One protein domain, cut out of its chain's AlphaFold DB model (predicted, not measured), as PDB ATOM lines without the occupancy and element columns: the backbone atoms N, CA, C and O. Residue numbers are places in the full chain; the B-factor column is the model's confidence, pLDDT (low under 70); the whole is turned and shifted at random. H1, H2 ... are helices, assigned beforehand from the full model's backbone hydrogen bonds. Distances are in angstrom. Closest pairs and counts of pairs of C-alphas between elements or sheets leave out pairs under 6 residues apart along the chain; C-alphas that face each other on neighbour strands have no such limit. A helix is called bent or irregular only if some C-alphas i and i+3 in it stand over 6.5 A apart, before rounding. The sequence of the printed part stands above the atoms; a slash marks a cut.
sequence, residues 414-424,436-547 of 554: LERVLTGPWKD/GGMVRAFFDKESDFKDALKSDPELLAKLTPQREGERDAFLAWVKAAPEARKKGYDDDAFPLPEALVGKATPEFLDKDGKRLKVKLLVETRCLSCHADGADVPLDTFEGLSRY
ATOM      1  N   LEU A 414      49.311  10.849  54.854       79.00
ATOM      2  CA  LEU A 414      48.980  11.340  53.520       79.00
ATOM      3  C   LEU A 414      50.119  11.099  52.509       79.00
ATOM      4  O   LEU A 414      49.861  10.692  51.380       79.00
ATOM      5  N   GLU A 415      51.386  11.227  52.921       79.50
ATOM      6  CA  GLU A 415      52.532  10.869  52.066       79.50
ATOM      7  C   GLU A 415      52.505   9.401  51.641       79.50
ATOM      8  O   GLU A 415      52.786   9.079  50.488       79.50
ATOM      9  N   ARG A 416      52.134   8.500  52.553       75.31
ATOM     10  CA  ARG A 416      52.100   7.059  52.283       75.31
ATOM     11  C   ARG A 416      51.062   6.679  51.228       75.31
ATOM     12  O   ARG A 416      51.335   5.808  50.412       75.31
ATOM     13  N   VAL A 417      49.889   7.315  51.235       77.19
ATOM     14  CA  VAL A 417      48.811   7.007  50.275       77.19
ATOM     15  C   VAL A 417      48.987   7.712  48.929       77.19
ATOM     16  O   VAL A 417      48.380   7.295  47.945       77.19
ATOM     17  N   LEU A 418      49.828   8.748  48.873       81.44
ATOM     18  CA  LEU A 418      50.167   9.491  47.656       81.44
ATOM     19  C   LEU A 418      51.470   9.016  46.989       81.44
ATOM     20  O   LEU A 418      51.789   9.470  45.895       81.44
ATOM     21  N   THR A 419      52.223   8.107  47.615       74.88
ATOM     22  CA  THR A 419      53.495   7.594  47.084       74.88
ATOM     23  C   THR A 419      53.311   6.197  46.486       74.88
ATOM     24  O   THR A 419      52.801   5.301  47.151       74.88
ATOM     25  N   GLY A 420      53.764   5.985  45.246       69.00
ATOM     26  CA  GLY A 420      53.769   4.672  44.587       69.00
ATOM     27  C   GLY A 420      53.483   4.731  43.078       69.00
ATOM     28  O   GLY A 420      53.050   5.774  42.575       69.00
ATOM     29  N   PRO A 421      53.738   3.636  42.333       65.44
ATOM     30  CA  PRO A 421      53.426   3.557  40.908       65.44
ATOM     31  C   PRO A 421      51.916   3.412  40.689       65.44
ATOM     32  O   PRO A 421      51.240   2.700  41.430       65.44
ATOM     33  N   TRP A 422      51.385   4.036  39.637       69.88
ATOM     34  CA  TRP A 422      49.961   3.918  39.301       69.88
ATOM     35  C   TRP A 422      49.625   2.671  38.456       69.88
ATOM     36  O   TRP A 422      48.463   2.274  38.424       69.88
ATOM     37  N   LYS A 423      50.619   2.043  37.796       58.16
ATOM     38  CA  LYS A 423      50.415   0.999  36.767       58.16
ATOM     39  C   LYS A 423      50.876  -0.437  37.103       58.16
ATOM     40  O   LYS A 423      50.369  -1.341  36.456       58.16
ATOM     41  N   ASP A 424      51.722  -0.694  38.117       49.97
ATOM     42  CA  ASP A 424      52.420  -2.004  38.250       49.97
ATOM     43  C   ASP A 424      52.590  -2.604  39.675       49.97
ATOM     44  O   ASP A 424      53.615  -3.212  39.985       49.97
ATOM     45  N   GLY A 436      43.611   0.545  48.868       46.41
ATOM     46  CA  GLY A 436      44.198   1.136  47.671       46.41
ATOM     47  C   GLY A 436      44.520   2.614  47.888       46.41
ATOM     48  O   GLY A 436      43.625   3.412  48.148       46.41
ATOM     49  N   GLY A 437      45.800   2.974  47.777       66.38
ATOM     50  CA  GLY A 437      46.271   4.345  47.974       66.38
ATOM     51  C   GLY A 437      45.600   5.374  47.052       66.38
ATOM     52  O   GLY A 437      45.124   5.058  45.959       66.38
ATOM     53  N   MET A 438      45.625   6.639  47.479       80.19
ATOM     54  CA  MET A 438      45.044   7.800  46.790       80.19
ATOM     55  C   MET A 438      45.692   8.124  45.435       80.19
ATOM     56  O   MET A 438      45.181   8.975  44.716       80.19
ATOM     57  N   VAL A 439      46.775   7.446  45.036       82.81
ATOM     58  CA  VAL A 439      47.440   7.668  43.739       82.81
ATOM     59  C   VAL A 439      46.442   7.623  42.578       82.81
ATOM     60  O   VAL A 439      46.461   8.515  41.742       82.81
ATOM     61  N   ARG A 440      45.516   6.654  42.553       80.81
ATOM     62  CA  ARG A 440      44.535   6.493  41.458       80.81
ATOM     63  C   ARG A 440      43.563   7.666  41.304       80.81
ATOM     64  O   ARG A 440      43.021   7.843  40.215       80.81
ATOM     65  N   ALA A 441      43.379   8.477  42.347       84.12
ATOM     66  CA  ALA A 441      42.551   9.681  42.297       84.12
ATOM     67  C   ALA A 441      43.066  10.704  41.269       84.12
ATOM     68  O   ALA A 441      42.281  11.426  40.676       84.12
ATOM     69  N   PHE A 442      44.374  10.711  41.000       88.50
ATOM     70  CA  PHE A 442      44.994  11.586  40.003       88.50
ATOM     71  C   PHE A 442      44.977  10.990  38.590       88.50
ATOM     72  O   PHE A 442      45.314  11.680  37.640       88.50
ATOM     73  N   PHE A 443      44.612   9.715  38.424       88.12
ATOM     74  CA  PHE A 443      44.685   9.015  37.140       88.12
ATOM     75  C   PHE A 443      43.307   8.475  36.750       88.12
ATOM     76  O   PHE A 443      42.412   9.222  36.383       88.12
ATOM     77  N   ASP A 444      43.101   7.165  36.838       78.75
ATOM     78  CA  ASP A 444      41.968   6.458  36.238       78.75
ATOM     79  C   ASP A 444      40.631   6.578  36.992       78.75
ATOM     80  O   ASP A 444      39.642   5.926  36.628       78.75
ATOM     81  N   LYS A 445      40.585   7.414  38.032       81.12
ATOM     82  CA  LYS A 445      39.341   7.897  38.641       81.12
ATOM     83  C   LYS A 445      38.802   9.164  37.983       81.12
ATOM     84  O   LYS A 445      37.607   9.412  38.108       81.12
ATOM     85  N   GLU A 446      39.625   9.867  37.213       83.25
ATOM     86  CA  GLU A 446      39.208  11.007  36.402       83.25
ATOM     87  C   GLU A 446      38.667  10.550  35.053       83.25
ATOM     88  O   GLU A 446      39.218   9.645  34.420       83.25
ATOM     89  N   SER A 447      37.557  11.148  34.622       79.12
ATOM     90  CA  SER A 447      36.849  10.730  33.409       79.12
ATOM     91  C   SER A 447      37.712  10.886  32.159       79.12
ATOM     92  O   SER A 447      37.816   9.941  31.385       79.12
ATOM     93  N   ASP A 448      38.400  12.018  32.003       80.75
ATOM     94  CA  ASP A 448      39.251  12.306  30.844       80.75
ATOM     95  C   ASP A 448      40.437  11.336  30.723       80.75
ATOM     96  O   ASP A 448      40.709  10.797  29.651       80.75
ATOM     97  N   PHE A 449      41.099  11.034  31.838       83.94
ATOM     98  CA  PHE A 449      42.215  10.100  31.893       83.94
ATOM     99  C   PHE A 449      41.745   8.656  31.680       83.94
ATOM    100  O   PHE A 449      42.384   7.877  30.969       83.94
ATOM    101  N   LYS A 450      40.603   8.291  32.273       81.94
ATOM    102  CA  LYS A 450      39.968   6.979  32.108       81.94
ATOM    103  C   LYS A 450      39.497   6.742  30.675       81.94
ATOM    104  O   LYS A 450      39.522   5.599  30.221       81.94
ATOM    105  N   ASP A 451      39.061   7.782  29.977       82.75
ATOM    106  CA  ASP A 451      38.626   7.686  28.588       82.75
ATOM    107  C   ASP A 451      39.827   7.670  27.631       82.75
ATOM    108  O   ASP A 451      39.884   6.803  26.755       82.75
ATOM    109  N   ALA A 452      40.863   8.480  27.883       81.81
ATOM    110  CA  ALA A 452      42.138   8.395  27.164       81.81
ATOM    111  C   ALA A 452      42.774   6.996  27.272       81.81
ATOM    112  O   ALA A 452      43.270   6.453  26.285       81.81
ATOM    113  N   LEU A 453      42.677   6.353  28.445       80.06
ATOM    114  CA  LEU A 453      43.160   4.986  28.668       80.06
ATOM    115  C   LEU A 453      42.499   3.946  27.744       80.06
ATOM    116  O   LEU A 453      43.114   2.922  27.449       80.06
ATOM    117  N   LYS A 454      41.255   4.179  27.309       78.75
ATOM    118  CA  LYS A 454      40.487   3.228  26.489       78.75
ATOM    119  C   LYS A 454      40.671   3.439  24.991       78.75
ATOM    120  O   LYS A 454      40.570   2.467  24.248       78.75
ATOM    121  N   SER A 455      40.857   4.681  24.550       80.69
ATOM    122  CA  SER A 455      40.690   5.018  23.129       80.69
ATOM    123  C   SER A 455      41.662   6.052  22.570       80.69
ATOM    124  O   SER A 455      41.602   6.298  21.370       80.69
ATOM    125  N   ASP A 456      42.552   6.644  23.375       84.56
ATOM    126  CA  ASP A 456      43.459   7.700  22.900       84.56
ATOM    127  C   ASP A 456      44.856   7.622  23.559       84.56
ATOM    128  O   ASP A 456      45.140   8.297  24.557       84.56
ATOM    129  N   PRO A 457      45.756   6.778  23.012       83.06
ATOM    130  CA  PRO A 457      47.120   6.628  23.517       83.06
ATOM    131  C   PRO A 457      47.962   7.912  23.447       83.06
ATOM    132  O   PRO A 457      48.842   8.100  24.290       83.06
ATOM    133  N   GLU A 458      47.705   8.795  22.477       84.06
ATOM    134  CA  GLU A 458      48.427  10.066  22.333       84.06
ATOM    135  C   GLU A 458      48.020  11.052  23.433       84.06
ATOM    136  O   GLU A 458      48.877  11.647  24.096       84.06
ATOM    137  N   LEU A 459      46.717  11.164  23.707       82.81
ATOM    138  CA  LEU A 459      46.206  11.950  24.827       82.81
ATOM    139  C   LEU A 459      46.682  11.388  26.170       82.81
ATOM    140  O   LEU A 459      47.077  12.153  27.049       82.81
ATOM    141  N   LEU A 460      46.730  10.063  26.326       80.62
ATOM    142  CA  LEU A 460      47.247   9.423  27.535       80.62
ATOM    143  C   LEU A 460      48.732   9.751  27.772       80.62
ATOM    144  O   LEU A 460      49.124  10.039  28.908       80.62
ATOM    145  N   ALA A 461      49.553   9.751  26.716       84.56
ATOM    146  CA  ALA A 461      50.964  10.136  26.791       84.56
ATOM    147  C   ALA A 461      51.145  11.611  27.191       84.56
ATOM    148  O   ALA A 461      52.107  11.947  27.881       84.56
ATOM    149  N   LYS A 462      50.194  12.482  26.825       87.50
ATOM    150  CA  LYS A 462      50.168  13.896  27.224       87.50
ATOM    151  C   LYS A 462      49.669  14.115  28.657       87.50
ATOM    152  O   LYS A 462      50.210  14.967  29.358       87.50
ATOM    153  N   LEU A 463      48.650  13.375  29.096       87.06
ATOM    154  CA  LEU A 463      48.037  13.539  30.419       87.06
ATOM    155  C   LEU A 463      48.872  12.910  31.539       87.06
ATOM    156  O   LEU A 463      48.919  13.457  32.637       87.06
ATOM    157  N   THR A 464      49.556  11.790  31.284       86.69
ATOM    158  CA  THR A 464      50.296  11.053  32.330       86.69
ATOM    159  C   THR A 464      51.327  11.926  33.063       86.69
ATOM    160  O   THR A 464      51.258  11.978  34.292       86.69
ATOM    161  N   PRO A 465      52.203  12.690  32.377       88.00
ATOM    162  CA  PRO A 465      53.147  13.581  33.054       88.00
ATOM    163  C   PRO A 465      52.463  14.698  33.851       88.00
ATOM    164  O   PRO A 465      52.979  15.114  34.884       88.00
ATOM    165  N   GLN A 466      51.295  15.169  33.400       90.44
ATOM    166  CA  GLN A 466      50.540  16.204  34.111       90.44
ATOM    167  C   GLN A 466      49.937  15.670  35.410       90.44
ATOM    168  O   GLN A 466      50.004  16.343  36.433       90.44
ATOM    169  N   ARG A 467      49.407  14.440  35.396       91.25
ATOM    170  CA  ARG A 467      48.862  13.769  36.586       91.25
ATOM    171  C   ARG A 467      49.940  13.394  37.596       91.25
ATOM    172  O   ARG A 467      49.744  13.549  38.799       91.25
ATOM    173  N   GLU A 468      51.106  12.967  37.115       89.38
ATOM    174  CA  GLU A 468      52.288  12.801  37.967       89.38
ATOM    175  C   GLU A 468      52.722  14.141  38.569       89.38
ATOM    176  O   GLU A 468      52.952  14.220  39.774       89.38
ATOM    177  N   GLY A 469      52.726  15.209  37.767       90.81
ATOM    178  CA  GLY A 469      52.998  16.565  38.226       90.81
ATOM    179  C   GLY A 469      52.009  17.067  39.281       90.81
ATOM    180  O   GLY A 469      52.445  17.641  40.272       90.81
ATOM    181  N   GLU A 470      50.704  16.825  39.119       93.75
ATOM    182  CA  GLU A 470      49.673  17.152  40.117       93.75
ATOM    183  C   GLU A 470      49.927  16.428  41.443       93.75
ATOM    184  O   GLU A 470      49.958  17.057  42.503       93.75
ATOM    185  N   ARG A 471      50.141  15.109  41.388       92.94
ATOM    186  CA  ARG A 471      50.392  14.283  42.571       92.94
ATOM    187  C   ARG A 471      51.667  14.717  43.290       92.94
ATOM    188  O   ARG A 471      51.665  14.842  44.512       92.94
ATOM    189  N   ASP A 472      52.747  14.955  42.552       90.75
ATOM    190  CA  ASP A 472      54.038  15.338  43.124       90.75
ATOM    191  C   ASP A 472      54.003  16.766  43.690       90.75
ATOM    192  O   ASP A 472      54.573  17.026  44.751       90.75
ATOM    193  N   ALA A 473      53.276  17.679  43.038       92.50
ATOM    194  CA  ALA A 473      52.996  19.021  43.542       92.50
ATOM    195  C   ALA A 473      52.171  18.978  44.836       92.50
ATOM    196  O   ALA A 473      52.498  19.667  45.806       92.50
ATOM    197  N   PHE A 474      51.151  18.119  44.891       94.31
ATOM    198  CA  PHE A 474      50.373  17.893  46.104       94.31
ATOM    199  C   PHE A 474      51.245  17.301  47.215       94.31
ATOM    200  O   PHE A 474      51.241  17.805  48.333       94.31
ATOM    201  N   LEU A 475      52.080  16.305  46.904       90.06
ATOM    202  CA  LEU A 475      53.022  15.705  47.850       90.06
ATOM    203  C   LEU A 475      54.037  16.731  48.388       90.06
ATOM    204  O   LEU A 475      54.389  16.683  49.567       90.06
ATOM    205  N   ALA A 476      54.494  17.671  47.555       90.12
ATOM    206  CA  ALA A 476      55.368  18.765  47.977       90.12
ATOM    207  C   ALA A 476      54.676  19.698  48.981       90.12
ATOM    208  O   ALA A 476      55.293  20.079  49.976       90.12
ATOM    209  N   TRP A 477      53.392  20.006  48.772       93.69
ATOM    210  CA  TRP A 477      52.588  20.727  49.760       93.69
ATOM    211  C   TRP A 477      52.415  19.914  51.050       93.69
ATOM    212  O   TRP A 477      52.672  20.435  52.131       93.69
ATOM    213  N   VAL A 478      52.086  18.620  50.969       90.00
ATOM    214  CA  VAL A 478      51.924  17.742  52.147       90.00
ATOM    215  C   VAL A 478      53.188  17.691  53.017       90.00
ATOM    216  O   VAL A 478      53.082  17.645  54.246       90.00
ATOM    217  N   LYS A 479      54.372  17.741  52.395       86.62
ATOM    218  CA  LYS A 479      55.688  17.737  53.062       86.62
ATOM    219  C   LYS A 479      56.132  19.104  53.591       86.62
ATOM    220  O   LYS A 479      57.157  19.183  54.266       86.62
ATOM    221  N   ALA A 480      55.411  20.179  53.279       85.31
ATOM    222  CA  ALA A 480      55.768  21.516  53.734       85.31
ATOM    223  C   ALA A 480      55.545  21.692  55.248       85.31
ATOM    224  O   ALA A 480      54.804  20.940  55.888       85.31
ATOM    225  N   ALA A 481      56.171  22.721  55.825       83.44
ATOM    226  CA  ALA A 481      55.975  23.080  57.228       83.44
ATOM    227  C   ALA A 481      54.480  23.344  57.538       83.44
ATOM    228  O   ALA A 481      53.760  23.824  56.656       83.44
ATOM    229  N   PRO A 482      53.985  23.050  58.759       83.44
ATOM    230  CA  PRO A 482      52.577  23.236  59.138       83.44
ATOM    231  C   PRO A 482      51.981  24.598  58.747       83.44
ATOM    232  O   PRO A 482      50.881  24.667  58.203       83.44
ATOM    233  N   GLU A 483      52.744  25.664  58.947       80.00
ATOM    234  CA  GLU A 483      52.379  27.052  58.680       80.00
ATOM    235  C   GLU A 483      52.261  27.304  57.174       80.00
ATOM    236  O   GLU A 483      51.307  27.931  56.714       80.00
ATOM    237  N   ALA A 484      53.189  26.751  56.388       82.25
ATOM    238  CA  ALA A 484      53.154  26.815  54.931       82.25
ATOM    239  C   ALA A 484      51.996  25.985  54.350       82.25
ATOM    240  O   ALA A 484      51.398  26.391  53.354       82.25
ATOM    241  N   ARG A 485      51.638  24.861  54.990       91.00
ATOM    242  CA  ARG A 485      50.491  24.034  54.590       91.00
ATOM    243  C   ARG A 485      49.176  24.751  54.800       91.00
ATOM    244  O   ARG A 485      48.389  24.835  53.859       91.00
ATOM    245  N   LYS A 486      48.970  25.287  56.007       89.44
ATOM    246  CA  LYS A 486      47.754  26.026  56.349       89.44
ATOM    247  C   LYS A 486      47.596  27.252  55.466       89.44
ATOM    248  O   LYS A 486      46.572  27.397  54.812       89.44
ATOM    249  N   LYS A 487      48.648  28.065  55.353       88.12
ATOM    250  CA  LYS A 487      48.635  29.250  54.494       88.12
ATOM    251  C   LYS A 487      48.397  28.897  53.022       88.12
ATOM    252  O   LYS A 487      47.599  29.550  52.370       88.12
ATOM    253  N   GLY A 488      49.048  27.852  52.505       88.94
ATOM    254  CA  GLY A 488      48.868  27.414  51.117       88.94
ATOM    255  C   GLY A 488      47.467  26.880  50.808       88.94
ATOM    256  O   GLY A 488      47.018  27.009  49.674       88.94
ATOM    257  N   TYR A 489      46.777  26.307  51.799       91.56
ATOM    258  CA  TYR A 489      45.387  25.868  51.672       91.56
ATOM    259  C   TYR A 489      44.398  27.035  51.800       91.56
ATOM    260  O   TYR A 489      43.505  27.163  50.969       91.56
ATOM    261  N   ASP A 490      44.580  27.899  52.805       90.44
ATOM    262  CA  ASP A 490      43.712  29.056  53.060       90.44
ATOM    263  C   ASP A 490      43.771  30.072  51.902       90.44
ATOM    264  O   ASP A 490      42.735  30.583  51.478       90.44
ATOM    265  N   ASP A 491      44.966  30.312  51.348       93.06
ATOM    266  CA  ASP A 491      45.180  31.213  50.206       93.06
ATOM    267  C   ASP A 491      44.911  30.537  48.844       93.06
ATOM    268  O   ASP A 491      45.028  31.195  47.809       93.06
ATOM    269  N   ASP A 492      44.629  29.227  48.828       95.25
ATOM    270  CA  ASP A 492      44.607  28.377  47.625       95.25
ATOM    271  C   ASP A 492      45.828  28.610  46.707       95.25
ATOM    272  O   ASP A 492      45.733  28.731  45.485       95.25
ATOM    273  N   ALA A 493      47.007  28.753  47.319       93.88
ATOM    274  CA  ALA A 493      48.237  29.129  46.635       93.88
ATOM    275  C   ALA A 493      49.482  28.672  47.413       93.88
ATOM    276  O   ALA A 493      49.951  29.343  48.336       93.88
ATOM    277  N   PHE A 494      50.082  27.558  46.994       95.19
ATOM    278  CA  PHE A 494      51.306  27.008  47.577       95.19
ATOM    279  C   PHE A 494      52.513  27.155  46.633       95.19
ATOM    280  O   PHE A 494      52.441  26.673  45.505       95.19
ATOM    281  N   PRO A 495      53.632  27.778  47.052       92.31
ATOM    282  CA  PRO A 495      54.827  27.902  46.216       92.31
ATOM    283  C   PRO A 495      55.470  26.536  45.944       92.31
ATOM    284  O   PRO A 495      55.852  25.824  46.872       92.31
ATOM    285  N   LEU A 496      55.614  26.184  44.666       91.12
ATOM    286  CA  LEU A 496      56.194  24.910  44.252       91.12
ATOM    287  C   LEU A 496      57.729  24.953  44.246       91.12
ATOM    288  O   LEU A 496      58.314  25.971  43.867       91.12
ATOM    289  N   PRO A 497      58.400  23.839  44.598       90.50
ATOM    290  CA  PRO A 497      59.825  23.667  44.331       90.50
ATOM    291  C   PRO A 497      60.128  23.848  42.840       90.50
ATOM    292  O   PRO A 497      59.333  23.426  42.000       90.50
ATOM    293  N   GLU A 498      61.304  24.388  42.497       87.69
ATOM    294  CA  GLU A 498      61.699  24.659  41.100       87.69
ATOM    295  C   GLU A 498      61.536  23.440  40.181       87.69
ATOM    296  O   GLU A 498      61.100  23.565  39.040       87.69
ATOM    297  N   ALA A 499      61.789  22.238  40.705       87.25
ATOM    298  CA  ALA A 499      61.648  20.983  39.975       87.25
ATOM    299  C   ALA A 499      60.198  20.618  39.591       87.25
ATOM    300  O   ALA A 499      60.020  19.691  38.802       87.25
ATOM    301  N   LEU A 500      59.181  21.284  40.148       90.31
ATOM    302  CA  LEU A 500      57.751  21.013  39.930       90.31
ATOM    303  C   LEU A 500      57.003  22.169  39.247       90.31
ATOM    304  O   LEU A 500      55.829  22.016  38.909       90.31
ATOM    305  N   VAL A 501      57.674  23.298  39.003       90.56
ATOM    306  CA  VAL A 501      57.099  24.457  38.305       90.56
ATOM    307  C   VAL A 501      56.620  24.037  36.912       90.56
ATOM    308  O   VAL A 501      57.375  23.457  36.132       90.56
ATOM    309  N   GLY A 502      55.347  24.303  36.611       88.12
ATOM    310  CA  GLY A 502      54.730  23.988  35.317       88.12
ATOM    311  C   GLY A 502      54.462  22.503  35.034       88.12
ATOM    312  O   GLY A 502      54.079  22.179  33.912       88.12
ATOM    313  N   LYS A 503      54.665  21.593  36.000       89.88
ATOM    314  CA  LYS A 503      54.485  20.144  35.775       89.88
ATOM    315  C   LYS A 503      53.060  19.636  35.993       89.88
ATOM    316  O   LYS A 503      52.679  18.664  35.352       89.88
ATOM    317  N   ALA A 504      52.290  20.253  36.889       92.06
ATOM    318  CA  ALA A 504      50.885  19.899  37.114       92.06
ATOM    319  C   ALA A 504      49.981  20.421  35.984       92.06
ATOM    320  O   ALA A 504      50.383  21.293  35.208       92.06
ATOM    321  N   THR A 505      48.744  19.922  35.897       92.50
ATOM    322  CA  THR A 505      47.768  20.443  34.931       92.50
ATOM    323  C   THR A 505      47.560  21.953  35.139       92.50
ATOM    324  O   THR A 505      47.368  22.384  36.280       92.50
ATOM    325  N   PRO A 506      47.581  22.773  34.062       91.44
ATOM    326  CA  PRO A 506      47.560  24.236  34.165       91.44
ATOM    327  C   PRO A 506      46.408  24.828  34.988       91.44
ATOM    328  O   PRO A 506      46.549  25.911  35.545       91.44
ATOM    329  N   GLU A 507      45.274  24.129  35.094       92.00
ATOM    330  CA  GLU A 507      44.115  24.569  35.879       92.00
ATOM    331  C   GLU A 507      44.423  24.713  37.382       92.00
ATOM    332  O   GLU A 507      43.969  25.672  38.021       92.00
ATOM    333  N   PHE A 508      45.285  23.840  37.916       94.62
ATOM    334  CA  PHE A 508      45.727  23.857  39.313       94.62
ATOM    335  C   PHE A 508      46.953  24.732  39.547       94.62
ATOM    336  O   PHE A 508      47.467  24.766  40.661       94.62
ATOM    337  N   LEU A 509      47.442  25.437  38.529       92.81
ATOM    338  CA  LEU A 509      48.577  26.337  38.659       92.81
ATOM    339  C   LEU A 509      48.133  27.802  38.594       92.81
ATOM    340  O   LEU A 509      47.082  28.155  38.045       92.81
ATOM    341  N   ASP A 510      48.933  28.677  39.195       89.19
ATOM    342  CA  ASP A 510      48.850  30.111  38.939       89.19
ATOM    343  C   ASP A 510      49.374  30.463  37.534       89.19
ATOM    344  O   ASP A 510      49.910  29.623  36.811       89.19
ATOM    345  N   LYS A 511      49.197  31.725  37.119       83.25
ATOM    346  CA  LYS A 511      49.526  32.179  35.754       83.25
ATOM    347  C   LYS A 511      50.994  31.958  35.372       83.25
ATOM    348  O   LYS A 511      51.277  31.751  34.197       83.25
ATOM    349  N   ASP A 512      51.893  31.979  36.355       85.44
ATOM    350  CA  ASP A 512      53.334  31.818  36.152       85.44
ATOM    351  C   ASP A 512      53.801  30.360  36.336       85.44
ATOM    352  O   ASP A 512      54.991  30.072  36.201       85.44
ATOM    353  N   GLY A 513      52.890  29.433  36.664       86.12
ATOM    354  CA  GLY A 513      53.179  28.015  36.883       86.12
ATOM    355  C   GLY A 513      53.942  27.704  38.175       86.12
ATOM    356  O   GLY A 513      54.389  26.569  38.361       86.12
ATOM    357  N   LYS A 514      54.131  28.700  39.048       90.69
ATOM    358  CA  LYS A 514      55.002  28.651  40.233       90.69
ATOM    359  C   LYS A 514      54.258  28.299  41.513       90.69
ATOM    360  O   LYS A 514      54.906  27.925  42.491       90.69
ATOM    361  N   ARG A 515      52.931  28.433  41.544       93.06
ATOM    362  CA  ARG A 515      52.116  28.101  42.717       93.06
ATOM    363  C   ARG A 515      51.023  27.102  42.377       93.06
ATOM    364  O   ARG A 515      50.388  27.210  41.335       93.06
ATOM    365  N   LEU A 516      50.794  26.171  43.294       96.44
ATOM    366  CA  LEU A 516      49.722  25.187  43.245       96.44
ATOM    367  C   LEU A 516      48.469  25.710  43.952       96.44
ATOM    368  O   LEU A 516      48.553  26.146  45.100       96.44
ATOM    369  N   LYS A 517      47.315  25.589  43.301       96.69
ATOM    370  CA  LYS A 517      45.985  25.790  43.884       96.69
ATOM    371  C   LYS A 517      45.553  24.537  44.631       96.69
ATOM    372  O   LYS A 517      44.946  23.623  44.069       96.69
ATOM    373  N   VAL A 518      45.989  24.449  45.883       93.00
ATOM    374  CA  VAL A 518      45.846  23.257  46.725       93.00
ATOM    375  C   VAL A 518      44.382  22.915  46.983       93.00
ATOM    376  O   VAL A 518      44.004  21.751  46.869       93.00
ATOM    377  N   LYS A 519      43.562  23.903  47.341       91.94
ATOM    378  CA  LYS A 519      42.152  23.708  47.672       91.94
ATOM    379  C   LYS A 519      41.385  23.255  46.436       91.94
ATOM    380  O   LYS A 519      40.686  22.250  46.514       91.94
ATOM    381  N   LEU A 520      41.622  23.891  45.287       93.50
ATOM    382  CA  LEU A 520      41.028  23.469  44.015       93.50
ATOM    383  C   LEU A 520      41.419  22.029  43.640       93.50
ATOM    384  O   LEU A 520      40.575  21.247  43.197       93.50
ATOM    385  N   LEU A 521      42.689  21.656  43.832       93.00
ATOM    386  CA  LEU A 521      43.164  20.300  43.548       93.00
ATOM    387  C   LEU A 521      42.519  19.259  44.476       93.00
ATOM    388  O   LEU A 521      42.116  18.195  44.010       93.00
ATOM    389  N   VAL A 522      42.382  19.562  45.772       90.94
ATOM    390  CA  VAL A 522      41.688  18.696  46.741       90.94
ATOM    391  C   VAL A 522      40.212  18.553  46.379       90.94
ATOM    392  O   VAL A 522      39.711  17.431  46.320       90.94
ATOM    393  N   GLU A 523      39.535  19.666  46.095       89.38
ATOM    394  CA  GLU A 523      38.127  19.686  45.687       89.38
ATOM    395  C   GLU A 523      37.883  18.819  44.453       89.38
ATOM    396  O   GLU A 523      36.930  18.043  44.417       89.38
ATOM    397  N   THR A 524      38.793  18.883  43.482       89.12
ATOM    398  CA  THR A 524      38.644  18.163  42.217       89.12
ATOM    399  C   THR A 524      39.011  16.684  42.349       89.12
ATOM    400  O   THR A 524      38.220  15.817  41.987       89.12
ATOM    401  N   ARG A 525      40.194  16.373  42.893       87.62
ATOM    402  CA  ARG A 525      40.748  15.006  42.883       87.62
ATOM    403  C   ARG A 525      40.329  14.171  44.083       87.62
ATOM    404  O   ARG A 525      40.217  12.954  43.978       87.62
ATOM    405  N   CYS A 526      40.128  14.796  45.241       84.94
ATOM    406  CA  CYS A 526      39.945  14.070  46.496       84.94
ATOM    407  C   CYS A 526      38.477  14.022  46.929       84.94
ATOM    408  O   CYS A 526      38.017  12.970  47.373       84.94
ATOM    409  N   LEU A 527      37.718  15.115  46.786       82.88
ATOM    410  CA  LEU A 527      36.354  15.185  47.335       82.88
ATOM    411  C   LEU A 527      35.330  14.329  46.593       82.88
ATOM    412  O   LEU A 527      34.321  13.962  47.186       82.88
ATOM    413  N   SER A 528      35.609  13.903  45.360       74.38
ATOM    414  CA  SER A 528      34.774  12.908  44.670       74.38
ATOM    415  C   SER A 528      34.640  11.597  45.465       74.38
ATOM    416  O   SER A 528      33.615  10.921  45.372       74.38
ATOM    417  N   CYS A 529      35.655  11.259  46.271       75.25
ATOM    418  CA  CYS A 529      35.689  10.068  47.125       75.25
ATOM    419  C   CYS A 529      35.686  10.395  48.633       75.25
ATOM    420  O   CYS A 529      35.302   9.543  49.431       75.25
ATOM    421  N   HIS A 530      36.105  11.605  49.022       79.50
ATOM    422  CA  HIS A 530      36.354  12.029  50.408       79.50
ATOM    423  C   HIS A 530      35.541  13.266  50.843       79.50
ATOM    424  O   HIS A 530      35.994  14.051  51.677       79.50
ATOM    425  N   ALA A 531      34.355  13.469  50.265       71.25
ATOM    426  CA  ALA A 531      33.418  14.505  50.705       71.25
ATOM    427  C   ALA A 531      32.850  14.235  52.115       71.25
ATOM    428  O   ALA A 531      33.003  13.149  52.679       71.25
ATOM    429  N   ASP A 532      32.148  15.228  52.662       50.97
ATOM    430  CA  ASP A 532      31.491  15.167  53.968       50.97
ATOM    431  C   ASP A 532      30.569  13.937  54.114       50.97
ATOM    432  O   ASP A 532      29.540  13.815  53.434       50.97
ATOM    433  N   GLY A 533      30.930  13.029  55.026       53.75
ATOM    434  CA  GLY A 533      30.266  11.739  55.254       53.75
ATOM    435  C   GLY A 533      31.019  10.509  54.727       53.75
ATOM    436  O   GLY A 533      30.547   9.392  54.931       53.75
ATOM    437  N   ALA A 534      32.173  10.682  54.073       55.31
ATOM    438  CA  ALA A 534      33.110   9.589  53.815       55.31
ATOM    439  C   ALA A 534      33.833   9.166  55.108       55.31
ATOM    440  O   ALA A 534      34.011   9.978  56.016       55.31
ATOM    441  N   ASP A 535      34.326   7.922  55.169       59.97
ATOM    442  CA  ASP A 535      35.100   7.411  56.321       59.97
ATOM    443  C   ASP A 535      36.344   8.277  56.633       59.97
ATOM    444  O   ASP A 535      36.834   8.303  57.762       59.97
ATOM    445  N   VAL A 536      36.847   9.002  55.626       67.38
ATOM    446  CA  VAL A 536      37.952   9.965  55.715       67.38
ATOM    447  C   VAL A 536      37.526  11.260  55.005       67.38
ATOM    448  O   VAL A 536      37.730  11.355  53.795       67.38
ATOM    449  N   PRO A 537      36.901  12.235  55.690       69.31
ATOM    450  CA  PRO A 537      36.507  13.501  55.075       69.31
ATOM    451  C   PRO A 537      37.724  14.428  54.913       69.31
ATOM    452  O   PRO A 537      38.476  14.655  55.866       69.31
ATOM    453  N   LEU A 538      37.939  14.941  53.697       78.25
ATOM    454  CA  LEU A 538      39.071  15.811  53.322       78.25
ATOM    455  C   LEU A 538      38.621  17.202  52.832       78.25
ATOM    456  O   LEU A 538      39.392  17.933  52.214       78.25
ATOM    457  N   ASP A 539      37.369  17.558  53.098       76.25
ATOM    458  CA  ASP A 539      36.676  18.784  52.683       76.25
ATOM    459  C   ASP A 539      37.043  20.025  53.510       76.25
ATOM    460  O   ASP A 539      36.730  21.150  53.122       76.25
ATOM    461  N   THR A 540      37.760  19.834  54.619       82.75
ATOM    462  CA  THR A 540      38.286  20.902  55.479       82.75
ATOM    463  C   THR A 540      39.785  20.743  55.715       82.75
ATOM    464  O   THR A 540      40.331  19.632  55.688       82.75
ATOM    465  N   PHE A 541      40.471  21.854  56.009       82.38
ATOM    466  CA  PHE A 541      41.878  21.809  56.410       82.38
ATOM    467  C   PHE A 541      42.060  20.997  57.695       82.38
ATOM    468  O   PHE A 541      43.008  20.224  57.814       82.38
ATOM    469  N   GLU A 542      41.132  21.123  58.645       80.06
ATOM    470  CA  GLU A 542      41.120  20.371  59.896       80.06
ATOM    471  C   GLU A 542      41.031  18.862  59.630       80.06
ATOM    472  O   GLU A 542      41.745  18.096  60.280       80.06
ATOM    473  N   GLY A 543      40.230  18.434  58.647       78.19
ATOM    474  CA  GLY A 543      40.169  17.047  58.177       78.19
ATOM    475  C   GLY A 543      41.502  16.562  57.600       78.19
ATOM    476  O   GLY A 543      42.043  15.554  58.060       78.19
ATOM    477  N   LEU A 544      42.092  17.324  56.671       80.69
ATOM    478  CA  LEU A 544      43.404  17.032  56.069       80.69
ATOM    479  C   LEU A 544      44.535  16.985  57.108       80.69
ATOM    480  O   LEU A 544      45.409  16.116  57.047       80.69
ATOM    481  N   SER A 545      44.496  17.882  58.097       82.31
ATOM    482  CA  SER A 545      45.556  18.049  59.093       82.31
ATOM    483  C   SER A 545      45.800  16.816  59.959       82.31
ATOM    484  O   SER A 545      46.927  16.572  60.395       82.31
ATOM    485  N   ARG A 546      44.776  15.970  60.121       81.50
ATOM    486  CA  ARG A 546      44.846  14.704  60.866       81.50
ATOM    487  C   ARG A 546      45.802  13.690  60.233       81.50
ATOM    488  O   ARG A 546      46.240  12.762  60.909       81.50
ATOM    489  N   TYR A 547      46.148  13.866  58.956       80.00
ATOM    490  CA  TYR A 547      46.970  12.928  58.186       80.00
ATOM    491  C   TYR A 547      48.396  13.426  57.918       80.00
ATOM    492  O   TYR A 547      49.172  12.735  57.257       80.00
TER     493      TYR A 547
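What this domain is: This is residues 414 to 424 and 436 to 547 of the 554 residues of an uncharacterized protein of Urbifossiella limnaea (UniProt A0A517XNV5). One long helix, H4, makes a spine along the longest axis, with H3, H2 and H1 set one after another along it; H3 joins it in a helical hairpin, and H5 turns off steeply at its other end. From H5 the chain passes through a long loop, residues 491 to 517, on the other side of the spine from H1, H2 and H3, then returns through H6 toward the short helices H7 and H8. The printed part has 123 residues with eight named helices, H1 to H8 in order along the chain, and no named strand, and its class is all helix. It is compact, with a radius of gyration of the C-alphas of 14.1 A, and the C-alphas span 42 by 36 by 22 A.

Where its parts are: H4, the longest helix, holds residues 457 to 478 and measures 31.1 A from C-alpha 457 at (47.120, 6.628, 23.517) to C-alpha 478 at (51.924, 17.742, 52.147). It is irregular, but only just: C-alphas 462 and 465 are 6.6 A apart. Before it comes H3, residues 447 to 455, 12.4 A long, and after it H5, residues 482 to 490, 12.2 A long. H1 is residues 414 to 418, beginning at C-alpha 414 at (48.980, 11.340, 53.520) and 6.3 A long, and H2 is residues 438 to 442, 7.8 A long. H6 is residues 518 to 525, 10.4 A long. H7, residues 527 to 530, measures 4.4 A, and H8, residues 541 to 545, measures 5.9 A and ends at C-alpha 545 at (45.556, 18.049, 59.093).

How they stand to each other: H4 is the hub, the helix that touches most others, namely H1, H2, H3 and H5. With its residues 459 to 463 alone it touches H3, where the closest C-alphas, those of Ala 452 and Leu 460, are 5.2 A apart. The two form a hairpin at a shallow tilt of 33 degrees, only just short of steep, and run opposite ways. With residues 467 to 471 alone H4 touches H2, and the closest C-alphas, Phe 442 and Arg 467, are 5.6 A apart. With residues 471 to 478 alone it touches H1, closest at the C-alphas of Glu 415 and Leu 475, 6.4 A. H1 and H2 touch as well, with the C-alphas of Leu 418 and Val 439 5.1 A apart. H4 only just touches H5, with residues 477 to 478 alone and 3 pairs of C-alphas within 8 A, the closest being Trp 477 and Arg 485 at 6.2 A; their tilt is steep, 54 degrees, opposite ways. H5 touches H6, closest at the C-alphas of Tyr 489 and Lys 519, 5.6 A. H6 is close to H4 but not clearly touching, with the C-alphas of Phe 474 and Val 518 7.0 A apart. H6 and H7 meet only through their link. H8 touches no helix but is near H5, at 7.2 A between the C-alphas of Tyr 489 and Phe 541. H3 is apart from H6 and from H8, for instance. Every O i to N i+4 pair is within hydrogen-bond range in H1, H5, H6 and H8, against 4 of 5 in H3, 16 of 18 in H4 and 0 of 1 in H2, where 2 of 2 O i to N i+3 pairs are within range; H7 is too short for an O i to N i+4 pair.

The domain as a whole: The two C-alphas farthest apart, those of Ser 455 and Glu 483, are 43.4 A apart, while the first and last printed C-alphas, of Leu 414 and Tyr 547, are 5.3 A apart. Residues 425 to 435 are not printed, and C-alphas 424 and 436 are 12.9 A apart across the cut. The long link is H5 to H6, 27 residues, in which residues 494 to 495 make a short antiparallel pairing with residues 515 to 516. The mean pLDDT of the printed part is 83.5, and it is under 70 at residues 420 to 424, 436 to 437 and 532 to 537.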